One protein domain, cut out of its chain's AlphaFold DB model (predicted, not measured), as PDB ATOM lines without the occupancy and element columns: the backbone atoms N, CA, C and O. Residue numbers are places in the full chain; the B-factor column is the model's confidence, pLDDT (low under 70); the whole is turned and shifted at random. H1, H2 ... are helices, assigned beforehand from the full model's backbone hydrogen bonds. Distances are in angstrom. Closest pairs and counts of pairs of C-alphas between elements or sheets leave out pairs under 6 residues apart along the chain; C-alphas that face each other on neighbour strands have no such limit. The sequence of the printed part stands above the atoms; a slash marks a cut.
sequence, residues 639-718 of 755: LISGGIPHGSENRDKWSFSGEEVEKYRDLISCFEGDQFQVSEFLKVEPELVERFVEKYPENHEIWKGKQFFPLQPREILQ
ATOM      1  N   LEU A 639     -34.275 -44.885  18.739       87.50
ATOM      2  CA  LEU A 639     -32.968 -44.650  19.368       87.50
ATOM      3  C   LEU A 639     -32.290 -45.952  19.823       87.50
ATOM      4  O   LEU A 639     -31.123 -46.159  19.514       87.50
ATOM      5  N   ILE A 640     -33.022 -46.837  20.510       87.56
ATOM      6  CA  ILE A 640     -32.480 -48.104  21.040       87.56
ATOM      7  C   ILE A 640     -32.044 -49.028  19.892       87.56
ATOM      8  O   ILE A 640     -30.978 -49.628  19.945       87.56
ATOM      9  N   SER A 641     -32.825 -49.077  18.813       89.56
ATOM     10  CA  SER A 641     -32.499 -49.793  17.579       89.56
ATOM     11  C   SER A 641     -31.460 -49.074  16.711       89.56
ATOM     12  O   SER A 641     -31.269 -49.497  15.578       89.56
ATOM     13  N   GLY A 642     -30.857 -47.955  17.133       90.62
ATOM     14  CA  GLY A 642     -29.870 -47.190  16.351       90.62
ATOM     15  C   GLY A 642     -30.398 -46.430  15.119       90.62
ATOM     16  O   GLY A 642     -29.613 -45.984  14.285       90.62
ATOM     17  N   GLY A 643     -31.716 -46.290  14.966       91.69
ATOM     18  CA  GLY A 643     -32.365 -45.565  13.866       91.69
ATOM     19  C   GLY A 643     -32.493 -44.058  14.112       91.69
ATOM     20  O   GLY A 643     -32.741 -43.633  15.242       91.69
ATOM     21  N   ILE A 644     -32.398 -43.241  13.055       92.12
ATOM     22  CA  ILE A 644     -32.405 -41.772  13.176       92.12
ATOM     23  C   ILE A 644     -33.801 -41.289  13.616       92.12
ATOM     24  O   ILE A 644     -34.758 -41.395  12.835       92.12
ATOM     25  N   PRO A 645     -33.971 -40.725  14.828       90.12
ATOM     26  CA  PRO A 645     -35.274 -40.295  15.315       90.12
ATOM     27  C   PRO A 645     -35.796 -39.077  14.542       90.12
ATOM     28  O   PRO A 645     -35.053 -38.324  13.906       90.12
ATOM     29  N   HIS A 646     -37.107 -38.855  14.619       85.69
ATOM     30  CA  HIS A 646     -37.700 -37.605  14.156       85.69
ATOM     31  C   HIS A 646     -37.192 -36.437  15.020       85.69
ATOM     32  O   HIS A 646     -36.992 -36.598  16.224       85.69
ATOM     33  N   GLY A 647     -36.929 -35.285  14.398       81.50
ATOM     34  CA  GLY A 647     -36.259 -34.161  15.065       81.50
ATOM     35  C   GLY A 647     -34.745 -34.334  15.271       81.50
ATOM     36  O   GLY A 647     -34.169 -33.620  16.085       81.50
ATOM     37  N   SER A 648     -34.088 -35.271  14.574       88.94
ATOM     38  CA  SER A 648     -32.623 -35.263  14.429       88.94
ATOM     39  C   SER A 648     -32.186 -34.414  13.239       88.94
ATOM     40  O   SER A 648     -32.788 -34.492  12.169       88.94
ATOM     41  N   GLU A 649     -31.091 -33.672  13.394       90.62
ATOM     42  CA  GLU A 649     -30.405 -32.956  12.307       90.62
ATOM     43  C   GLU A 649     -29.971 -33.913  11.185       90.62
ATOM     44  O   GLU A 649     -30.013 -33.578  10.002       90.62
ATOM     45  N   ASN A 650     -29.644 -35.157  11.545       92.06
ATOM     46  CA  ASN A 650     -29.257 -36.202  10.606       92.06
ATOM     47  C   ASN A 650     -30.448 -36.812   9.839       92.06
ATOM     48  O   ASN A 650     -30.241 -37.620   8.934       92.06
ATOM     49  N   ARG A 651     -31.703 -36.458  10.170       89.38
ATOM     50  CA  ARG A 651     -32.906 -37.159   9.677       89.38
ATOM     51  C   ARG A 651     -32.996 -37.199   8.152       89.38
ATOM     52  O   ARG A 651     -33.279 -38.266   7.601       89.38
ATOM     53  N   ASP A 652     -32.684 -36.084   7.501       91.88
ATOM     54  CA  ASP A 652     -32.712 -35.922   6.042       91.88
ATOM     55  C   ASP A 652     -31.296 -35.871   5.428       91.88
ATOM     56  O   ASP A 652     -31.119 -35.550   4.252       91.88
ATOM     57  N   LYS A 653     -30.263 -36.214   6.213       93.25
ATOM     58  CA  LYS A 653     -28.864 -36.188   5.782       93.25
ATOM     59  C   LYS A 653     -28.556 -37.355   4.841       93.25
ATOM     60  O   LYS A 653     -28.624 -38.523   5.219       93.25
ATOM     61  N   TRP A 654     -28.183 -36.985   3.615       93.25
ATOM     62  CA  TRP A 654     -27.621 -37.848   2.562       93.25
ATOM     63  C   TRP A 654     -26.374 -37.215   1.905       93.25
ATOM     64  O   TRP A 654     -25.768 -37.764   0.980       93.25
ATOM     65  N   SER A 655     -25.959 -36.036   2.374       93.00
ATOM     66  CA  SER A 655     -24.730 -35.343   1.985       93.00
ATOM     67  C   SER A 655     -23.692 -35.436   3.099       93.00
ATOM     68  O   SER A 655     -24.013 -35.266   4.271       93.00
ATOM     69  N   PHE A 656     -22.446 -35.675   2.696       95.25
ATOM     70  CA  PHE A 656     -21.267 -35.740   3.553       95.25
ATOM     71  C   PHE A 656     -20.191 -34.885   2.876       95.25
ATOM     72  O   PHE A 656     -20.036 -34.952   1.651       95.25
ATOM     73  N   SER A 657     -19.507 -34.047   3.646       94.25
ATOM     74  CA  SER A 657     -18.342 -33.268   3.213       94.25
ATOM     75  C   SER A 657     -17.119 -34.167   2.987       94.25
ATOM     76  O   SER A 657     -17.111 -35.322   3.406       94.25
ATOM     77  N   GLY A 658     -16.068 -33.650   2.338       92.69
ATOM     78  CA  GLY A 658     -14.837 -34.420   2.096       92.69
ATOM     79  C   GLY A 658     -14.220 -34.971   3.387       92.69
ATOM     80  O   GLY A 658     -13.933 -36.161   3.469       92.69
ATOM     81  N   GLU A 659     -14.133 -34.140   4.428       93.06
ATOM     82  CA  GLU A 659     -13.648 -34.565   5.744       93.06
ATOM     83  C   GLU A 659     -14.525 -35.643   6.388       93.06
ATOM     84  O   GLU A 659     -14.005 -36.575   6.995       93.06
ATOM     85  N   GLU A 660     -15.854 -35.530   6.293       94.44
ATOM     86  CA  GLU A 660     -16.759 -36.564   6.807       94.44
ATOM     87  C   GLU A 660     -16.591 -37.873   6.035       94.44
ATOM     88  O   GLU A 660     -16.580 -38.934   6.648       94.44
ATOM     89  N   VAL A 661     -16.409 -37.817   4.714       95.06
ATOM     90  CA  VAL A 661     -16.170 -39.009   3.889       95.06
ATOM     91  C   VAL A 661     -14.896 -39.735   4.309       95.06
ATOM     92  O   VAL A 661     -14.913 -40.958   4.424       95.06
ATOM     93  N   GLU A 662     -13.817 -39.007   4.596       93.69
ATOM     94  CA  GLU A 662     -12.576 -39.604   5.100       93.69
ATOM     95  C   GLU A 662     -12.742 -40.163   6.520       93.69
ATOM     96  O   GLU A 662     -12.379 -41.315   6.760       93.69
ATOM     97  N   LYS A 663     -13.363 -39.400   7.432       95.12
ATOM     98  CA  LYS A 663     -13.617 -39.810   8.826       95.12
ATOM     99  C   LYS A 663     -14.494 -41.067   8.905       95.12
ATOM    100  O   LYS A 663     -14.124 -42.014   9.589       95.12
ATOM    101  N   TYR A 664     -15.619 -41.117   8.186       95.12
ATOM    102  CA  TYR A 664     -16.514 -42.286   8.176       95.12
ATOM    103  C   TYR A 664     -15.830 -43.508   7.554       95.12
ATOM    104  O   TYR A 664     -15.840 -44.575   8.163       95.12
ATOM    105  N   ARG A 665     -15.195 -43.356   6.380       94.38
ATOM    106  CA  ARG A 665     -14.441 -44.434   5.717       94.38
ATOM    107  C   ARG A 665     -13.409 -45.048   6.659       94.38
ATOM    108  O   ARG A 665     -13.366 -46.264   6.813       94.38
ATOM    109  N   ASP A 666     -12.579 -44.208   7.271       93.50
ATOM    110  CA  ASP A 666     -11.445 -44.680   8.058       93.50
ATOM    111  C   ASP A 666     -11.882 -45.331   9.370       93.50
ATOM    112  O   ASP A 666     -11.307 -46.348   9.745       93.50
ATOM    113  N   LEU A 667     -12.951 -44.844  10.008       94.81
ATOM    114  CA  LEU A 667     -13.528 -45.501  11.182       94.81
ATOM    115  C   LEU A 667     -14.211 -46.832  10.831       94.81
ATOM    116  O   LEU A 667     -14.032 -47.797  11.566       94.81
ATOM    117  N   ILE A 668     -14.914 -46.935   9.694       94.62
ATOM    118  CA  ILE A 668     -15.483 -48.211   9.214       94.62
ATOM    119  C   ILE A 668     -14.373 -49.244   8.960       94.62
ATOM    120  O   ILE A 668     -14.525 -50.404   9.338       94.62
ATOM    121  N   SER A 669     -13.238 -48.829   8.382       91.81
ATOM    122  CA  SER A 669     -12.060 -49.697   8.225       91.81
ATOM    123  C   SER A 669     -11.366 -50.042   9.553       91.81
ATOM    124  O   SER A 669     -10.767 -51.108   9.642       91.81
ATOM    125  N   CYS A 670     -11.406 -49.169  10.567       93.00
ATOM    126  CA  CYS A 670     -10.778 -49.410  11.876       93.00
ATOM    127  C   CYS A 670     -11.623 -50.268  12.830       93.00
ATOM    128  O   CYS A 670     -11.048 -50.964  13.661       93.00
ATOM    129  N   PHE A 671     -12.953 -50.225  12.719       93.50
ATOM    130  CA  PHE A 671     -13.892 -51.002  13.541       93.50
ATOM    131  C   PHE A 671     -14.483 -52.217  12.799       93.50
ATOM    132  O   PHE A 671     -15.531 -52.727  13.186       93.50
ATOM    133  N   GLU A 672     -13.841 -52.667  11.716       92.56
ATOM    134  CA  GLU A 672     -14.199 -53.872  10.941       92.56
ATOM    135  C   GLU A 672     -15.683 -53.956  10.506       92.56
ATOM    136  O   GLU A 672     -16.239 -55.040  10.326       92.56
ATOM    137  N   GLY A 673     -16.339 -52.805  10.307       88.50
ATOM    138  CA  GLY A 673     -17.759 -52.720   9.939       88.50
ATOM    139  C   GLY A 673     -18.765 -52.691  11.101       88.50
ATOM    140  O   GLY A 673     -19.967 -52.683  10.838       88.50
ATOM    141  N   ASP A 674     -18.333 -52.632  12.365       92.69
ATOM    142  CA  ASP A 674     -19.229 -52.375  13.503       92.69
ATOM    143  C   ASP A 674     -19.756 -50.929  13.456       92.69
ATOM    144  O   ASP A 674     -19.081 -49.972  13.854       92.69
ATOM    145  N   GLN A 675     -20.988 -50.748  12.965       93.19
ATOM    146  CA  GLN A 675     -21.573 -49.414  12.858       93.19
ATOM    147  C   GLN A 675     -21.926 -48.783  14.210       93.19
ATOM    148  O   GLN A 675     -22.080 -47.564  14.263       93.19
ATOM    149  N   PHE A 676     -22.050 -49.558  15.293       93.00
ATOM    150  CA  PHE A 676     -22.330 -49.008  16.618       93.00
ATOM    151  C   PHE A 676     -21.082 -48.319  17.174       93.00
ATOM    152  O   PHE A 676     -21.170 -47.140  17.524       93.00
ATOM    153  N   GLN A 677     -19.915 -48.973  17.132       94.19
ATOM    154  CA  GLN A 677     -18.638 -48.362  17.534       94.19
ATOM    155  C   GLN A 677     -18.285 -47.137  16.670       94.19
ATOM    156  O   GLN A 677     -17.905 -46.086  17.195       94.19
ATOM    157  N   VAL A 678     -18.498 -47.220  15.348       94.75
ATOM    158  CA  VAL A 678     -18.354 -46.067  14.436       94.75
ATOM    159  C   VAL A 678     -19.292 -44.919  14.837       94.75
ATOM    160  O   VAL A 678     -18.869 -43.762  14.870       94.75
ATOM    161  N   SER A 679     -20.554 -45.219  15.164       94.38
ATOM    162  CA  SER A 679     -21.553 -44.209  15.536       94.38
ATOM    163  C   SER A 679     -21.262 -43.537  16.882       94.38
ATOM    164  O   SER A 679     -21.425 -42.322  16.992       94.38
ATOM    165  N   GLU A 680     -20.758 -44.285  17.871       94.81
ATOM    166  CA  GLU A 680     -20.378 -43.768  19.188       94.81
ATOM    167  C   GLU A 680     -19.190 -42.804  19.074       94.81
ATOM    168  O   GLU A 680     -19.248 -41.681  19.582       94.81
ATOM    169  N   PHE A 681     -18.152 -43.191  18.322       96.12
ATOM    170  CA  PHE A 681     -16.985 -42.343  18.080       96.12
ATOM    171  C   PHE A 681     -17.354 -41.045  17.338       96.12
ATOM    172  O   PHE A 681     -16.869 -39.964  17.680       96.12
ATOM    173  N   LEU A 682     -18.240 -41.135  16.340       94.38
ATOM    174  CA  LEU A 682     -18.731 -39.987  15.568       94.38
ATOM    175  C   LEU A 682     -19.826 -39.174  16.279       94.38
ATOM    176  O   LEU A 682     -20.131 -38.069  15.831       94.38
ATOM    177  N   LYS A 683     -20.410 -39.696  17.367       94.31
ATOM    178  CA  LYS A 683     -21.573 -39.140  18.084       94.31
ATOM    179  C   LYS A 683     -22.799 -38.930  17.183       94.31
ATOM    180  O   LYS A 683     -23.465 -37.897  17.248       94.31
ATOM    181  N   VAL A 684     -23.092 -39.919  16.341       94.06
ATOM    182  CA  VAL A 684     -24.251 -39.946  15.428       94.06
ATOM    183  C   VAL A 684     -25.097 -41.199  15.653       94.06
ATOM    184  O   VAL A 684     -24.712 -42.094  16.394       94.06
ATOM    185  N   GLU A 685     -26.261 -41.286  15.015       94.38
ATOM    186  CA  GLU A 685     -27.079 -42.500  15.034       94.38
ATOM    187  C   GLU A 685     -26.531 -43.582  14.061       94.38
ATOM    188  O   GLU A 685     -26.185 -43.233  12.930       94.38
ATOM    189  N   PRO A 686     -26.491 -44.887  14.426       95.06
ATOM    190  CA  PRO A 686     -26.015 -45.984  13.563       95.06
ATOM    191  C   PRO A 686     -26.590 -46.019  12.135       95.06
ATOM    192  O   PRO A 686     -25.853 -46.252  11.179       95.06
ATOM    193  N   GLU A 687     -27.879 -45.713  11.954       94.56
ATOM    194  CA  GLU A 687     -28.514 -45.616  10.627       94.56
ATOM    195  C   GLU A 687     -27.829 -44.578   9.712       94.56
ATOM    196  O   GLU A 687     -27.856 -44.723   8.493       94.56
ATOM    197  N   LEU A 688     -27.160 -43.550  10.246       95.19
ATOM    198  CA  LEU A 688     -26.400 -42.610   9.414       95.19
ATOM    199  C   LEU A 688     -25.115 -43.232   8.839       95.19
ATOM    200  O   LEU A 688     -24.706 -42.874   7.733       95.19
ATOM    201  N   VAL A 689     -24.503 -44.180   9.555       95.19
ATOM    202  CA  VAL A 689     -23.367 -44.978   9.063       95.19
ATOM    203  C   VAL A 689     -23.844 -45.951   7.978       95.19
ATOM    204  O   VAL A 689     -23.180 -46.121   6.958       95.19
ATOM    205  N   GLU A 690     -25.046 -46.509   8.132       94.19
ATOM    206  CA  GLU A 690     -25.691 -47.335   7.103       94.19
ATOM    207  C   GLU A 690     -25.951 -46.529   5.824       94.19
ATOM    208  O   GLU A 690     -25.480 -46.917   4.757       94.19
ATOM    209  N   ARG A 691     -26.560 -45.340   5.928       95.12
ATOM    210  CA  ARG A 691     -26.747 -44.419   4.788       95.12
ATOM    211  C   ARG A 691     -25.434 -43.972   4.139       95.12
ATOM    212  O   ARG A 691     -25.407 -43.679   2.941       95.12
ATOM    213  N   PHE A 692     -24.344 -43.886   4.906       95.81
ATOM    214  CA  PHE A 692     -23.018 -43.610   4.355       95.81
ATOM    215  C   PHE A 692     -22.556 -44.751   3.439       95.81
ATOM    216  O   PHE A 692     -22.145 -44.492   2.308       95.81
ATOM    217  N   VAL A 693     -22.684 -46.004   3.884       94.12
ATOM    218  CA  VAL A 693     -22.311 -47.193   3.099       94.12
ATOM    219  C   VAL A 693     -23.260 -47.433   1.917       94.12
ATOM    220  O   VAL A 693     -22.790 -47.765   0.832       94.12
ATOM    221  N   GLU A 694     -24.565 -47.183   2.064       93.62
ATOM    222  CA  GLU A 694     -25.526 -47.211   0.946       93.62
ATOM    223  C   GLU A 694     -25.140 -46.230  -0.172       93.62
ATOM    224  O   GLU A 694     -25.269 -46.536  -1.359       93.62
ATOM    225  N   LYS A 695     -24.656 -45.039   0.201       94.25
ATOM    226  CA  LYS A 695     -24.231 -44.002  -0.744       94.25
ATOM    227  C   LYS A 695     -22.850 -44.265  -1.344       94.25
ATOM    228  O   LYS A 695     -22.618 -43.936  -2.509       94.25
ATOM    229  N   TYR A 696     -21.935 -44.814  -0.553       93.56
ATOM    230  CA  TYR A 696     -20.557 -45.099  -0.938       93.56
ATOM    231  C   TYR A 696     -20.268 -46.605  -0.819       93.56
ATOM    232  O   TYR A 696     -19.477 -47.009   0.037       93.56
ATOM    233  N   PRO A 697     -20.887 -47.449  -1.669       92.00
ATOM    234  CA  PRO A 697     -20.685 -48.896  -1.637       92.00
ATOM    235  C   PRO A 697     -19.232 -49.269  -1.964       92.00
ATOM    236  O   PRO A 697     -18.480 -48.448  -2.485       92.00
ATOM    237  N   GLU A 698     -18.862 -50.527  -1.726       90.88
ATOM    238  CA  GLU A 698     -17.523 -51.110  -1.943       90.88
ATOM    239  C   GLU A 698     -16.811 -50.645  -3.232       90.88
ATOM    240  O   GLU A 698     -15.641 -50.271  -3.208       90.88
ATOM    241  N   ASN A 699     -17.536 -50.584  -4.355       90.69
ATOM    242  CA  ASN A 699     -17.007 -50.171  -5.662       90.69
ATOM    243  C   ASN A 699     -16.704 -48.658  -5.797       90.69
ATOM    244  O   ASN A 699     -16.258 -48.214  -6.856       90.69
ATOM    245  N   HIS A 700     -16.992 -47.839  -4.782       92.06
ATOM    246  CA  HIS A 700     -16.814 -46.388  -4.829       92.06
ATOM    247  C   HIS A 700     -15.350 -45.975  -4.610       92.06
ATOM    248  O   HIS A 700     -14.634 -46.537  -3.784       92.06
ATOM    249  N   GLU A 701     -14.901 -44.923  -5.302       91.81
ATOM    250  CA  GLU A 701     -13.476 -44.565  -5.379       91.81
ATOM    251  C   GLU A 701     -12.813 -44.213  -4.037       91.81
ATOM    252  O   GLU A 701     -11.589 -44.262  -3.936       91.81
ATOM    253  N   ILE A 702     -13.602 -43.892  -3.005       91.19
ATOM    254  CA  ILE A 702     -13.097 -43.548  -1.667       91.19
ATOM    255  C   ILE A 702     -12.389 -44.724  -0.986       91.19
ATOM    256  O   ILE A 702     -11.525 -44.490  -0.145       91.19
ATOM    257  N   TRP A 703     -12.728 -45.965  -1.361       90.94
ATOM    258  CA  TRP A 703     -12.162 -47.196  -0.802       90.94
ATOM    259  C   TRP A 703     -10.839 -47.609  -1.469       90.94
ATOM    260  O   TRP A 703     -10.210 -48.576  -1.049       90.94
ATOM    261  N   LYS A 704     -10.357 -46.882  -2.491       85.81
ATOM    262  CA  LYS A 704      -9.066 -47.171  -3.138       85.81
ATOM    263  C   LYS A 704      -7.920 -47.074  -2.120       85.81
ATOM    264  O   LYS A 704      -7.565 -45.987  -1.678       85.81
ATOM    265  N   GLY A 705      -7.324 -48.218  -1.777       81.75
ATOM    266  CA  GLY A 705      -6.253 -48.314  -0.773       81.75
ATOM    267  C   GLY A 705      -6.734 -48.454   0.679       81.75
ATOM    268  O   GLY A 705      -5.929 -48.302   1.595       81.75
ATOM    269  N   LYS A 706      -8.021 -48.745   0.903       84.75
ATOM    270  CA  LYS A 706      -8.624 -49.028   2.215       84.75
ATOM    271  C   LYS A 706      -9.444 -50.316   2.137       84.75
ATOM    272  O   LYS A 706      -9.939 -50.674   1.074       84.75
ATOM    273  N   GLN A 707      -9.583 -51.020   3.257       86.38
ATOM    274  CA  GLN A 707     -10.421 -52.216   3.318       86.38
ATOM    275  C   GLN A 707     -11.873 -51.815   3.587       86.38
ATOM    276  O   GLN A 707     -12.165 -51.162   4.592       86.38
ATOM    277  N   PHE A 708     -12.770 -52.199   2.681       89.50
ATOM    278  CA  PHE A 708     -14.206 -52.142   2.915       89.50
ATOM    279  C   PHE A 708     -14.627 -53.297   3.832       89.50
ATOM    280  O   PHE A 708     -14.131 -54.416   3.691       89.50
ATOM    281  N   PHE A 709     -15.563 -53.026   4.738       89.25
ATOM    282  CA  PHE A 709     -16.219 -54.032   5.566       89.25
ATOM    283  C   PHE A 709     -17.739 -53.862   5.432       89.25
ATOM    284  O   PHE A 709     -18.230 -52.736   5.563       89.25
ATOM    285  N   PRO A 710     -18.503 -54.938   5.164       88.31
ATOM    286  CA  PRO A 710     -19.958 -54.872   5.177       88.31
ATOM    287  C   PRO A 710     -20.453 -54.656   6.613       88.31
ATOM    288  O   PRO A 710     -19.986 -55.317   7.539       88.31
ATOM    289  N   LEU A 711     -21.413 -53.748   6.791       91.81
ATOM    290  CA  LEU A 711     -21.992 -53.473   8.108       91.81
ATOM    291  C   LEU A 711     -22.821 -54.659   8.615       91.81
ATOM    292  O   LEU A 711     -23.419 -55.402   7.829       91.81
ATOM    293  N   GLN A 712     -22.901 -54.811   9.935       85.81
ATOM    294  CA  GLN A 712     -23.695 -55.875  10.548       85.81
ATOM    295  C   GLN A 712     -25.206 -55.578  10.420       85.81
ATOM    296  O   GLN A 712     -25.610 -54.418  10.510       85.81
ATOM    297  N   PRO A 713     -26.091 -56.576  10.236       82.69
ATOM    298  CA  PRO A 713     -27.534 -56.335  10.230       82.69
ATOM    299  C   PRO A 713     -28.039 -55.846  11.597       82.69
ATOM    300  O   PRO A 713     -28.054 -56.593  12.573       82.69
ATOM    301  N   ARG A 714     -28.480 -54.588  11.662       87.69
ATOM    302  CA  ARG A 714     -28.982 -53.940  12.881       87.69
ATOM    303  C   ARG A 714     -30.339 -54.501  13.311       87.69
ATOM    304  O   ARG A 714     -31.276 -54.552  12.511       87.69
ATOM    305  N   GLU A 715     -30.481 -54.873  14.586       87.19
ATOM    306  CA  GLU A 715     -31.764 -55.350  15.112       87.19
ATOM    307  C   GLU A 715     -32.775 -54.197  15.223       87.19
ATOM    308  O   GLU A 715     -32.662 -53.298  16.059       87.19
ATOM    309  N   ILE A 716     -33.806 -54.226  14.376       86.88
ATOM    310  CA  ILE A 716     -34.913 -53.266  14.433       86.88
ATOM    311  C   ILE A 716     -35.927 -53.747  15.476       86.88
ATOM    312  O   ILE A 716     -36.920 -54.411  15.154       86.88
ATOM    313  N   LEU A 717     -35.681 -53.382  16.737       86.19
ATOM    314  CA  LEU A 717     -36.595 -53.661  17.844       86.19
ATOM    315  C   LEU A 717     -37.982 -53.081  17.549       86.19
ATOM    316  O   LEU A 717     -38.132 -51.910  17.181       86.19
ATOM    317  N   GLN A 718     -39.014 -53.900  17.753       85.38
ATOM    318  CA  GLN A 718     -40.402 -53.457  17.644       85.38
ATOM    319  C   GLN A 718     -40.702 -52.360  18.682       85.38
ATOM    320  O   GLN A 718     -40.106 -52.382  19.759       85.38
TER     321      GLN A 718
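Overview. This is residues 639 to 718 of the 755 residues of the protein "ELM2 domain-containing protein" of Caenorhabditis nigoni (UniProt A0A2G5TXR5). With little regular structure, this is a small cluster of three short helices, H1, H2 and H3, their centres making a triangle, framed by long unnamed stretches. Residues 639 to 657 lead into H1; residues 696 to 718 turn back at Gly 705 and run the length of the domain. The printed part has 80 residues, 31 of them in helices, with no named strand: all helix, compact, radius of gyration of the C-alphas 12.1 A, spans 38 by 23 by 21 A.

Along the chain. Find C-alpha 658 at (-14.837, -34.420, 2.096); from there H1 runs 18.4 A to residue 670. H2, residues 675 to 682, spans 10.2 A. H3, residues 686 to 695, runs 14.6 A to C-alpha 695 at (-24.231, -44.002, -0.744).

Arrangement. H2 touches H3, about perpendicular at 78 degrees; their closest C-alphas, Ser 679 and Pro 686, are 5.2 A apart. With residues 664 to 668 alone, H1 touches H2, at a steep tilt of 49 degrees, opposite ways; C-alphas 667 and 678 are closest, 5.8 A. H1 and H3 are close but not clearly touching, C-alphas 664 and 689 closest at 7.4 A. Every O i to N i+4 pair is within hydrogen-bond range in H1, H2 and H3.

Size, cuts and confidence. The farthest C-alphas, Gly 705 and Gln 718, are 39.1 A apart. Both links are tight, the printed part has no cut, and no printed residue is under 70 in pLDDT.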